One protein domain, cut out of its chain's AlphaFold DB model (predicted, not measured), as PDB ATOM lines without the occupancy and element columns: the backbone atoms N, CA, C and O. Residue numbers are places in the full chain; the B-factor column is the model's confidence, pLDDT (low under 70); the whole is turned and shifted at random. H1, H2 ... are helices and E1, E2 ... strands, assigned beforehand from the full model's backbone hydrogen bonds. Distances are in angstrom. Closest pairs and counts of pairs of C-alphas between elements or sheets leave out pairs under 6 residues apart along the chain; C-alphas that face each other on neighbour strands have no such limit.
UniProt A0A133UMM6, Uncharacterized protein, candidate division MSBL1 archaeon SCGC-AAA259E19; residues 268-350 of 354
ATOM      1  N   ASP A 268     335.103 160.917 292.775       66.81
ATOM      2  CA  ASP A 268     335.646 160.384 291.514       66.81
ATOM      3  C   ASP A 268     337.180 160.476 291.464       66.81
ATOM      4  O   ASP A 268     337.855 159.674 290.822       66.81
ATOM      5  N   ASN A 269     337.742 161.438 292.200       65.62
ATOM      6  CA  ASN A 269     339.180 161.606 292.393       65.62
ATOM      7  C   ASN A 269     339.723 160.836 293.610       65.62
ATOM      8  O   ASN A 269     340.922 160.930 293.916       65.62
ATOM      9  N   ALA A 270     338.873 160.099 294.333       63.91
ATOM     10  CA  ALA A 270     339.287 159.385 295.526       63.91
ATOM     11  C   ALA A 270     340.246 158.269 295.117       63.91
ATOM     12  O   ALA A 270     339.928 157.354 294.360       63.91
ATOM     13  N   LYS A 271     341.475 158.357 295.617       65.88
ATOM     14  CA  LYS A 271     342.483 157.336 295.363       65.88
ATOM     15  C   LYS A 271     342.103 156.090 296.158       65.88
ATOM     16  O   LYS A 271     341.860 156.194 297.357       65.88
ATOM     17  N   LEU A 272     342.085 154.921 295.518       68.19
ATOM     18  CA  LEU A 272     341.868 153.660 296.225       68.19
ATOM     19  C   LEU A 272     342.921 153.517 297.335       68.19
ATOM     20  O   LEU A 272     344.128 153.572 297.072       68.19
ATOM     21  N   GLY A 273     342.447 153.371 298.569       70.12
ATOM     22  CA  GLY A 273     343.261 153.100 299.743       70.12
ATOM     23  C   GLY A 273     342.943 151.716 300.299       70.12
ATOM     24  O   GLY A 273     341.789 151.297 300.278       70.12
ATOM     25  N   ILE A 274     343.950 151.006 300.805       77.25
ATOM     26  CA  ILE A 274     343.748 149.719 301.489       77.25
ATOM     27  C   ILE A 274     343.852 149.934 302.996       77.25
ATOM     28  O   ILE A 274     344.828 150.500 303.482       77.25
ATOM     29  N   PHE A 275     342.858 149.468 303.751       78.06
ATOM     30  CA  PHE A 275     342.940 149.414 305.207       78.06
ATOM     31  C   PHE A 275     343.427 148.032 305.635       78.06
ATOM     32  O   PHE A 275     342.779 147.024 305.360       78.06
ATOM     33  N   ILE A 276     344.579 147.992 306.298       74.69
ATOM     34  CA  ILE A 276     345.208 146.760 306.757       74.69
ATOM     35  C   ILE A 276     345.034 146.652 308.264       74.69
ATOM     36  O   ILE A 276     345.496 147.492 309.047       74.69
ATOM     37  N   HIS A 277     344.371 145.574 308.657       73.38
ATOM     38  CA  HIS A 277     344.027 145.284 310.031       73.38
ATOM     39  C   HIS A 277     344.651 143.952 310.439       73.38
ATOM     40  O   HIS A 277     344.163 142.890 310.063       73.38
ATOM     41  N   PHE A 278     345.747 144.023 311.194       70.50
ATOM     42  CA  PHE A 278     346.431 142.847 311.719       70.50
ATOM     43  C   PHE A 278     346.076 142.633 313.182       70.50
ATOM     44  O   PHE A 278     346.292 143.509 314.021       70.50
ATOM     45  N   ARG A 279     345.573 141.436 313.466       62.66
ATOM     46  CA  ARG A 279     345.428 140.867 314.800       62.66
ATOM     47  C   ARG A 279     346.035 139.473 314.704       62.66
ATOM     48  O   ARG A 279     345.590 138.711 313.852       62.66
ATOM     49  N   THR A 280     347.084 139.174 315.462       59.00
ATOM     50  CA  THR A 280     347.805 137.896 315.328       59.00
ATOM     51  C   THR A 280     347.279 136.801 316.253       59.00
ATOM     52  O   THR A 280     347.702 135.673 316.102       59.00
ATOM     53  N   ASP A 281     346.322 137.079 317.140       57.88
ATOM     54  CA  ASP A 281     345.741 136.162 318.142       57.88
ATOM     55  C   ASP A 281     344.441 135.452 317.683       57.88
ATOM     56  O   ASP A 281     343.698 134.901 318.498       57.88
ATOM     57  N   GLY A 282     344.122 135.492 316.385       57.91
ATOM     58  CA  GLY A 282     342.930 134.856 315.823       57.91
ATOM     59  C   GLY A 282     343.153 133.375 315.481       57.91
ATOM     60  O   GLY A 282     344.263 132.977 315.155       57.91
ATOM     61  N   PRO A 283     342.106 132.533 315.434       50.50
ATOM     62  CA  PRO A 283     342.237 131.104 315.104       50.50
ATOM     63  C   PRO A 283     342.714 130.810 313.663       50.50
ATOM     64  O   PRO A 283     342.875 129.648 313.302       50.50
ATOM     65  N   TYR A 284     342.933 131.843 312.841       50.62
ATOM     66  CA  TYR A 284     343.320 131.758 311.426       50.62
ATOM     67  C   TYR A 284     344.613 132.515 311.097       50.62
ATOM     68  O   TYR A 284     344.931 132.724 309.929       50.62
ATOM     69  N   THR A 285     345.343 132.988 312.101       53.72
ATOM     70  CA  THR A 285     346.562 133.764 311.874       53.72
ATOM     71  C   THR A 285     347.720 132.815 311.635       53.72
ATOM     72  O   THR A 285     348.153 132.107 312.546       53.72
ATOM     73  N   GLU A 286     348.219 132.793 310.401       54.91
ATOM     74  CA  GLU A 286     349.510 132.188 310.098       54.91
ATOM     75  C   GLU A 286     350.554 132.780 311.049       54.91
ATOM     76  O   GLU A 286     350.579 133.994 311.277       54.91
ATOM     77  N   ALA A 287     351.374 131.919 311.654       57.66
ATOM     78  CA  ALA A 287     352.431 132.353 312.552       57.66
ATOM     79  C   ALA A 287     353.268 133.463 311.874       57.66
ATOM     80  O   ALA A 287     353.516 133.382 310.667       57.66
ATOM     81  N   PRO A 288     353.704 134.511 312.596       59.56
ATOM     82  CA  PRO A 288     354.395 135.656 311.991       59.56
ATOM     83  C   PRO A 288     355.716 135.297 311.299       59.56
ATOM     84  O   PRO A 288     356.213 136.077 310.497       59.56
ATOM     85  N   GLU A 289     356.234 134.089 311.501       61.12
ATOM     86  CA  GLU A 289     357.293 133.479 310.684       61.12
ATOM     87  C   GLU A 289     356.945 133.346 309.182       61.12
ATOM     88  O   GLU A 289     357.847 133.325 308.338       61.12
ATOM     89  N   ASN A 290     355.658 133.331 308.819       67.31
ATOM     90  CA  ASN A 290     355.160 133.323 307.437       67.31
ATOM     91  C   ASN A 290     354.824 134.722 306.903       67.31
ATOM     92  O   ASN A 290     354.537 134.880 305.717       67.31
ATOM     93  N   TYR A 291     354.910 135.759 307.739       73.94
ATOM     94  CA  TYR A 291     354.719 137.131 307.292       73.94
ATOM     95  C   TYR A 291     355.831 137.533 306.306       73.94
ATOM     96  O   TYR A 291     357.026 137.372 306.571       73.94
ATOM     97  N   ARG A 292     355.433 138.039 305.133       78.31
ATOM     98  CA  ARG A 292     356.323 138.551 304.078       78.31
ATOM     99  C   ARG A 292     355.834 139.932 303.659       78.31
ATOM    100  O   ARG A 292     354.876 140.044 302.896       78.31
ATOM    101  N   ALA A 293     356.448 140.985 304.192       79.44
ATOM    102  CA  ALA A 293     356.038 142.367 303.932       79.44
ATOM    103  C   ALA A 293     356.067 142.716 302.432       79.44
ATOM    104  O   ALA A 293     355.230 143.480 301.950       79.44
ATOM    105  N   GLU A 294     356.987 142.112 301.682       81.88
ATOM    106  CA  GLU A 294     357.172 142.317 300.246       81.88
ATOM    107  C   GLU A 294     355.936 141.881 299.444       81.88
ATOM    108  O   GLU A 294     355.499 142.592 298.535       81.88
ATOM    109  N   GLU A 295     355.341 140.738 299.798       83.44
ATOM    110  CA  GLU A 295     354.151 140.202 299.124       83.44
ATOM    111  C   GLU A 295     352.924 141.084 299.380       83.44
ATOM    112  O   GLU A 295     352.146 141.353 298.464       83.44
ATOM    113  N   TRP A 296     352.793 141.630 300.594       82.50
ATOM    114  CA  TRP A 296     351.742 142.598 300.921       82.50
ATOM    115  C   TRP A 296     351.890 143.896 300.126       82.50
ATOM    116  O   TRP A 296     350.922 144.362 299.528       82.50
ATOM    117  N   VAL A 297     353.098 144.463 300.055       83.25
ATOM    118  CA  VAL A 297     353.354 145.675 299.256       83.25
ATOM    119  C   VAL A 297     353.076 145.423 297.771       83.25
ATOM    120  O   VAL A 297     352.458 146.258 297.103       83.25
ATOM    121  N   LYS A 298     353.460 144.252 297.255       84.69
ATOM    122  CA  LYS A 298     353.179 143.839 295.875       84.69
ATOM    123  C   LYS A 298     351.680 143.693 295.611       84.69
ATOM    124  O   LYS A 298     351.206 144.165 294.578       84.69
ATOM    125  N   LEU A 299     350.926 143.104 296.539       84.75
ATOM    126  CA  LEU A 299     349.469 142.999 296.458       84.75
ATOM    127  C   LEU A 299     348.807 144.382 296.433       84.75
ATOM    128  O   LEU A 299     347.997 144.651 295.548       84.75
ATOM    129  N   ILE A 300     349.193 145.273 297.353       83.44
ATOM    130  CA  ILE A 300     348.675 146.651 297.447       83.44
ATOM    131  C   ILE A 300     348.913 147.405 296.137       83.44
ATOM    132  O   ILE A 300     348.009 148.058 295.612       83.44
ATOM    133  N   LYS A 301     350.114 147.259 295.569       80.44
ATOM    134  CA  LYS A 301     350.473 147.855 294.280       80.44
ATOM    135  C   LYS A 301     349.644 147.283 293.131       80.44
ATOM    136  O   LYS A 301     349.119 148.048 292.325       80.44
ATOM    137  N   ASN A 302     349.502 145.961 293.062       83.69
ATOM    138  CA  ASN A 302     348.728 145.292 292.014       83.69
ATOM    139  C   ASN A 302     347.230 145.617 292.092       83.69
ATOM    140  O   ASN A 302     346.567 145.665 291.061       83.69
ATOM    141  N   ALA A 303     346.713 145.894 293.291       83.25
ATOM    142  CA  ALA A 303     345.348 146.370 293.497       83.25
ATOM    143  C   ALA A 303     345.129 147.819 293.019       83.25
ATOM    144  O   ALA A 303     343.998 148.294 293.013       83.25
ATOM    145  N   GLY A 304     346.188 148.541 292.629       80.75
ATOM    146  CA  GLY A 304     346.105 149.935 292.186       80.75
ATOM    147  C   GLY A 304     345.964 150.943 293.328       80.75
ATOM    148  O   GLY A 304     345.712 152.123 293.072       80.75
ATOM    149  N   ALA A 305     346.140 150.509 294.580       82.81
ATOM    150  CA  ALA A 305     346.041 151.388 295.731       82.81
ATOM    151  C   ALA A 305     347.199 152.397 295.751       82.81
ATOM    152  O   ALA A 305     348.360 152.054 295.516       82.81
ATOM    153  N   LYS A 306     346.883 153.664 296.030       74.06
ATOM    154  CA  LYS A 306     347.881 154.750 296.082       74.06
ATOM    155  C   LYS A 306     348.406 155.003 297.489       74.06
ATOM    156  O   LYS A 306     349.451 155.622 297.647       74.06
ATOM    157  N   TYR A 307     347.666 154.553 298.494       74.56
ATOM    158  CA  TYR A 307     348.057 154.598 299.891       74.56
ATOM    159  C   TYR A 307     347.446 153.405 300.624       74.56
ATOM    160  O   TYR A 307     346.514 152.760 300.141       74.56
ATOM    161  N   PHE A 308     347.962 153.112 301.807       79.81
ATOM    162  CA  PHE A 308     347.338 152.176 302.725       79.81
ATOM    163  C   PHE A 308     347.373 152.763 304.131       79.81
ATOM    164  O   PHE A 308     348.204 153.613 304.450       79.81
ATOM    165  N   VAL A 309     346.440 152.316 304.958       81.81
ATOM    166  CA  VAL A 309     346.388 152.643 306.376       81.81
ATOM    167  C   VAL A 309     346.647 151.354 307.129       81.81
ATOM    168  O   VAL A 309     345.947 150.365 306.928       81.81
ATOM    169  N   PHE A 310     347.661 151.361 307.986       81.44
ATOM    170  CA  PHE A 310     348.023 150.213 308.801       81.44
ATOM    171  C   PHE A 310     347.707 150.489 310.263       81.44
ATOM    172  O   PHE A 310     348.147 151.486 310.840       81.44
ATOM    173  N   THR A 311     346.949 149.584 310.872       80.75
ATOM    174  CA  THR A 311     346.637 149.665 312.298       80.75
ATOM    175  C   THR A 311     347.837 149.177 313.102       80.75
ATOM    176  O   THR A 311     347.986 147.982 313.350       80.75
ATOM    177  N   ALA A 312     348.704 150.102 313.517       74.75
ATOM    178  CA  ALA A 312     349.859 149.754 314.339       74.75
ATOM    179  C   ALA A 312     349.424 149.161 315.691       74.75
ATOM    180  O   ALA A 312     349.974 148.151 316.130       74.75
ATOM    181  N   LYS A 313     348.424 149.774 316.338       77.94
ATOM    182  CA  LYS A 313     347.875 149.355 317.632       77.94
ATOM    183  C   LYS A 313     346.398 149.011 317.485       77.94
ATOM    184  O   LYS A 313     345.616 149.849 317.037       77.94
ATOM    185  N   HIS A 314     346.030 147.788 317.842       74.50
ATOM    186  CA  HIS A 314     344.675 147.250 317.697       74.50
ATOM    187  C   HIS A 314     343.792 147.603 318.912       74.50
ATOM    188  O   HIS A 314     344.271 148.145 319.916       74.50
ATOM    189  N   VAL A 315     342.487 147.321 318.828       67.38
ATOM    190  CA  VAL A 315     341.554 147.489 319.952       67.38
ATOM    191  C   VAL A 315     342.003 146.642 321.151       67.38
ATOM    192  O   VAL A 315     342.598 145.581 320.998       67.38
ATOM    193  N   GLY A 316     341.796 147.152 322.368       70.00
ATOM    194  CA  GLY A 316     342.287 146.510 323.598       70.00
ATOM    195  C   GLY A 316     343.764 146.777 323.904       70.00
ATOM    196  O   GLY A 316     344.249 146.392 324.961       70.00
ATOM    197  N   GLY A 317     344.470 147.499 323.030       76.62
ATOM    198  CA  GLY A 317     345.820 147.981 323.294       76.62
ATOM    199  C   GLY A 317     346.950 147.094 322.779       76.62
ATOM    200  O   GLY A 317     348.102 147.388 323.091       76.62
ATOM    201  N   TRP A 318     346.629 146.073 321.982       78.62
ATOM    202  CA  TRP A 318     347.596 145.177 321.347       78.62
ATOM    203  C   TRP A 318     348.534 145.929 320.402       78.62
ATOM    204  O   TRP A 318     348.069 146.685 319.542       78.62
ATOM    205  N   VAL A 319     349.840 145.700 320.530       84.06
ATOM    206  CA  VAL A 319     350.868 146.333 319.688       84.06
ATOM    207  C   VAL A 319     351.488 145.348 318.698       84.06
ATOM    208  O   VAL A 319     351.807 144.209 319.031       84.06
ATOM    209  N   ASN A 320     351.677 145.804 317.460       80.19
ATOM    210  CA  ASN A 320     352.260 145.022 316.364       80.19
ATOM    211  C   ASN A 320     353.791 145.181 316.246       80.19
ATOM    212  O   ASN A 320     354.382 144.850 315.224       80.19
ATOM    213  N   TRP A 321     354.447 145.716 317.271       81.25
ATOM    214  CA  TRP A 321     355.896 145.903 317.328       81.25
ATOM    215  C   TRP A 321     356.385 145.658 318.763       81.25
ATOM    216  O   TRP A 321     355.587 145.825 319.692       81.25
ATOM    217  N   PRO A 322     357.670 145.313 318.969       79.69
ATOM    218  CA  PRO A 322     358.248 145.229 320.308       79.69
ATOM    219  C   PRO A 322     358.115 146.563 321.051       79.69
ATOM    220  O   PRO A 322     358.614 147.590 320.585       79.69
ATOM    221  N   SER A 323     357.424 146.570 322.192       80.88
ATOM    222  CA  SER A 323     357.116 147.798 322.932       80.88
ATOM    223  C   SER A 323     357.660 147.756 324.353       80.88
ATOM    224  O   SER A 323     357.407 146.823 325.102       80.88
ATOM    225  N   GLU A 324     358.330 148.830 324.774       82.75
ATOM    226  CA  GLU A 324     358.793 148.988 326.162       82.75
ATOM    227  C   GLU A 324     357.645 149.275 327.151       82.75
ATOM    228  O   GLU A 324     357.835 149.210 328.363       82.75
ATOM    229  N   PHE A 325     356.445 149.599 326.652       82.25
ATOM    230  CA  PHE A 325     355.316 150.067 327.466       82.25
ATOM    231  C   PHE A 325     354.247 149.002 327.729       82.25
ATOM    232  O   PHE A 325     353.361 149.219 328.555       82.25
ATOM    233  N   THR A 326     354.272 147.882 327.006       80.75
ATOM    234  CA  THR A 326     353.283 146.811 327.152       80.75
ATOM    235  C   THR A 326     353.864 145.479 326.707       80.75
ATOM    236  O   THR A 326     354.538 145.402 325.690       80.75
ATOM    237  N   THR A 327     353.548 144.420 327.449       77.81
ATOM    238  CA  THR A 327     353.841 143.029 327.069       77.81
ATOM    239  C   THR A 327     352.695 142.393 326.276       77.81
ATOM    240  O   THR A 327     352.759 141.225 325.895       77.81
ATOM    241  N   TYR A 328     351.611 143.140 326.050       78.62
ATOM    242  CA  TYR A 328     350.473 142.724 325.239       78.62
ATOM    243  C   TYR A 328     350.716 143.119 323.777       78.62
ATOM    244  O   TYR A 328     350.242 144.159 323.312       78.62
ATOM    245  N   GLY A 329     351.516 142.310 323.082       75.88
ATOM    246  CA  GLY A 329     351.964 142.582 321.721       75.88
ATOM    247  C   GLY A 329     352.504 141.356 320.988       75.88
ATOM    248  O   GLY A 329     352.728 140.298 321.575       75.88
ATOM    249  N   ALA A 330     352.699 141.498 319.677       71.69
ATOM    250  CA  ALA A 330     353.151 140.414 318.801       71.69
ATOM    251  C   ALA A 330     354.504 139.809 319.224       71.69
ATOM    252  O   ALA A 330     354.727 138.612 319.043       71.69
ATOM    253  N   ASP A 331     355.366 140.615 319.839       70.88
ATOM    254  CA  ASP A 331     356.673 140.225 320.361       70.88
ATOM    255  C   ASP A 331     356.597 139.162 321.466       70.88
ATOM    256  O   ASP A 331     357.377 138.208 321.480       70.88
ATOM    257  N   ASN A 332     355.637 139.297 322.378       67.44
ATOM    258  CA  ASN A 332     355.501 138.410 323.528       67.44
ATOM    259  C   ASN A 332     354.748 137.112 323.189       67.44
ATOM    260  O   ASN A 332     354.965 136.080 323.821       67.44
ATOM    261  N   PHE A 333     353.872 137.144 322.182       63.00
ATOM    262  CA  PHE A 333     353.058 135.986 321.791       63.00
ATOM    263  C   PHE A 333     353.692 135.135 320.686       63.00
ATOM    264  O   PHE A 333     353.390 133.948 320.594       63.00
ATOM    265  N   TYR A 334     354.586 135.710 319.876       63.25
ATOM    266  CA  TYR A 334     355.190 135.014 318.735       63.25
ATOM    267  C   TYR A 334     356.720 135.152 318.655       63.25
ATOM    268  O   TYR A 334     357.323 134.788 317.646       63.25
ATOM    269  N   GLY A 335     357.366 135.674 319.700       60.09
ATOM    270  CA  GLY A 335     358.787 136.036 319.689       60.09
ATOM    271  C   GLY A 335     359.024 137.413 319.051       60.09
ATOM    272  O   GLY A 335     358.109 137.951 318.431       60.09
ATOM    273  N   PRO A 336     360.233 137.997 319.180       56.94
ATOM    274  CA  PRO A 336     360.521 139.391 318.829       56.94
ATOM    275  C   PRO A 336     360.405 139.636 317.317       56.94
ATOM    276  O   PRO A 336     361.390 139.606 316.583       56.94
ATOM    277  N   HIS A 337     359.184 139.886 316.854       67.25
ATOM    278  CA  HIS A 337     358.863 140.148 315.461       67.25
ATOM    279  C   HIS A 337     358.300 141.559 315.337       67.25
ATOM    280  O   HIS A 337     357.203 141.867 315.798       67.25
ATOM    281  N   ASP A 338     359.077 142.422 314.694       74.25
ATOM    282  CA  ASP A 338     358.606 143.715 314.229       74.25
ATOM    283  C   ASP A 338     357.932 143.529 312.865       74.25
ATOM    284  O   ASP A 338     358.603 143.299 311.859       74.25
ATOM    285  N   ILE A 339     356.599 143.606 312.832       75.75
ATOM    286  CA  ILE A 339     355.823 143.505 311.586       75.75
ATOM    287  C   ILE A 339     355.509 144.876 310.973       75.75
ATOM    288  O   ILE A 339     354.984 144.952 309.863       75.75
ATOM    289  N   VAL A 340     355.841 145.971 311.663       79.50
ATOM    290  CA  VAL A 340     355.557 147.339 311.207       79.50
ATOM    291  C   VAL A 340     356.703 147.862 310.355       79.50
ATOM    292  O   VAL A 340     356.485 148.332 309.235       79.50
ATOM    293  N   THR A 341     357.932 147.751 310.854       81.75
ATOM    294  CA  THR A 341     359.115 148.306 310.188       81.75
ATOM    295  C   THR A 341     359.347 147.701 308.802       81.75
ATOM    296  O   THR A 341     359.515 148.476 307.857       81.75
ATOM    297  N   PRO A 342     359.288 146.366 308.597       78.38
ATOM    298  CA  PRO A 342     359.464 145.785 307.268       78.38
ATOM    299  C   PRO A 342     358.406 146.251 306.263       78.38
ATOM    300  O   PRO A 342     358.733 146.460 305.097       78.38
ATOM    301  N   LEU A 343     357.156 146.460 306.696       79.75
ATOM    302  CA  LEU A 343     356.074 146.949 305.835       79.75
ATOM    303  C   LEU A 343     356.319 148.389 305.383       79.75
ATOM    304  O   LEU A 343     356.219 148.697 304.194       79.75
ATOM    305  N   VAL A 344     356.669 149.264 306.329       81.00
ATOM    306  CA  VAL A 344     356.938 150.683 306.059       81.00
ATOM    307  C   VAL A 344     358.165 150.839 305.160       81.00
ATOM    308  O   VAL A 344     358.116 151.579 304.177       81.00
ATOM    309  N   LEU A 345     359.249 150.114 305.453       80.75
ATOM    310  CA  LEU A 345     360.471 150.165 304.652       80.75
ATOM    311  C   LEU A 345     360.236 149.650 303.231       80.75
ATOM    312  O   LEU A 345     360.604 150.343 302.285       80.75
ATOM    313  N   ASN A 346     359.586 148.493 303.069       77.44
ATOM    314  CA  ASN A 346     359.287 147.944 301.745       77.44
ATOM    315  C   ASN A 346     358.364 148.857 300.932       77.44
ATOM    316  O   ASN A 346     358.521 148.963 299.720       77.44
ATOM    317  N   PHE A 347     357.428 149.556 301.573       75.38
ATOM    318  CA  PHE A 347     356.582 150.516 300.871       75.38
ATOM    319  C   PHE A 347     357.376 151.729 300.365       75.38
ATOM    320  O   PHE A 347     357.205 152.143 299.221       75.38
ATOM    321  N   HIS A 348     358.281 152.281 301.179       73.38
ATOM    322  CA  HIS A 348     359.108 153.423 300.777       73.38
ATOM    323  C   HIS A 348     360.171 153.067 299.726       73.38
ATOM    324  O   HIS A 348     360.476 153.891 298.863       73.38
ATOM    325  N   THR A 349     360.730 151.856 299.766       70.81
ATOM    326  CA  THR A 349     361.721 151.398 298.776       70.81
ATOM    327  C   THR A 349     361.079 150.953 297.466       70.81
ATOM    328  O   THR A 349     361.688 151.101 296.403       70.81
ATOM    329  N   ALA A 350     359.826 150.487 297.501       64.12
ATOM    330  CA  ALA A 350     359.047 150.112 296.327       64.12
ATOM    331  C   ALA A 350     358.571 151.322 295.501       64.12
ATOM    332  O   ALA A 350     357.436 151.317 295.045       64.12
TER     333      ALA A 350
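AT A GLANCE: This is residues 268 to 350 of the 354 residues of an uncharacterized protein of candidate division MSBL1 archaeon SCGC-AAA259E19 (UniProt A0A133UMM6). With little regular structure, the model is an elongated body in which a small two-stranded sheet, E1 beside E2, has H1 over one face and H3 packed on H1. Long loops and short H2 make the other end. The printed part has 83 residues, 32 in named elements, ordered E1, H1, E2, H2, H3; the sheet is parallel and the class mixed. It is only just compact, close to loose, with radius of gyration of the C-alphas 13.7 A and spans of 42 by 26 by 23 A.

IN THESE COORDINATES: E1, residues 273 to 276, begins at C-alpha (343.261, 153.100, 299.743). E2 is residues 307 to 310. H1, residues 293 to 302, measures 14.3 A; H3, residues 341 to 349, measures 12.1 A and ends at C-alpha (361.721, 151.398, 298.776). H2 is residues 330 to 334.

HOW THE PARTS SIT: E1 and E2 are parallel at 19 degrees, with N 276 and O 309 2.8 A apart, within hydrogen-bond range. E1, H1 and E2 form a strand-helix-strand unit, parallel neighbour strands with a helix between, its crossover right-handed. H1 and H3 touch, closest at the C-alphas of Ala 293 and Leu 343, 5.0 A, at a steep tilt of 45 degrees, the same way. H2 is apart from H1 and H3. In H1, H2 and H3 every O i to N i+4 pair is within hydrogen-bond range.

THE WHOLE: The C-alphas of Asp 268 and Gly 335, the farthest apart, are 43.8 A apart. The printed part has no cut. The links E1 to H1 and E2 to H2 are long. Mean pLDDT of the printed part is 73.3; residues 279 to 290 are among those under 70.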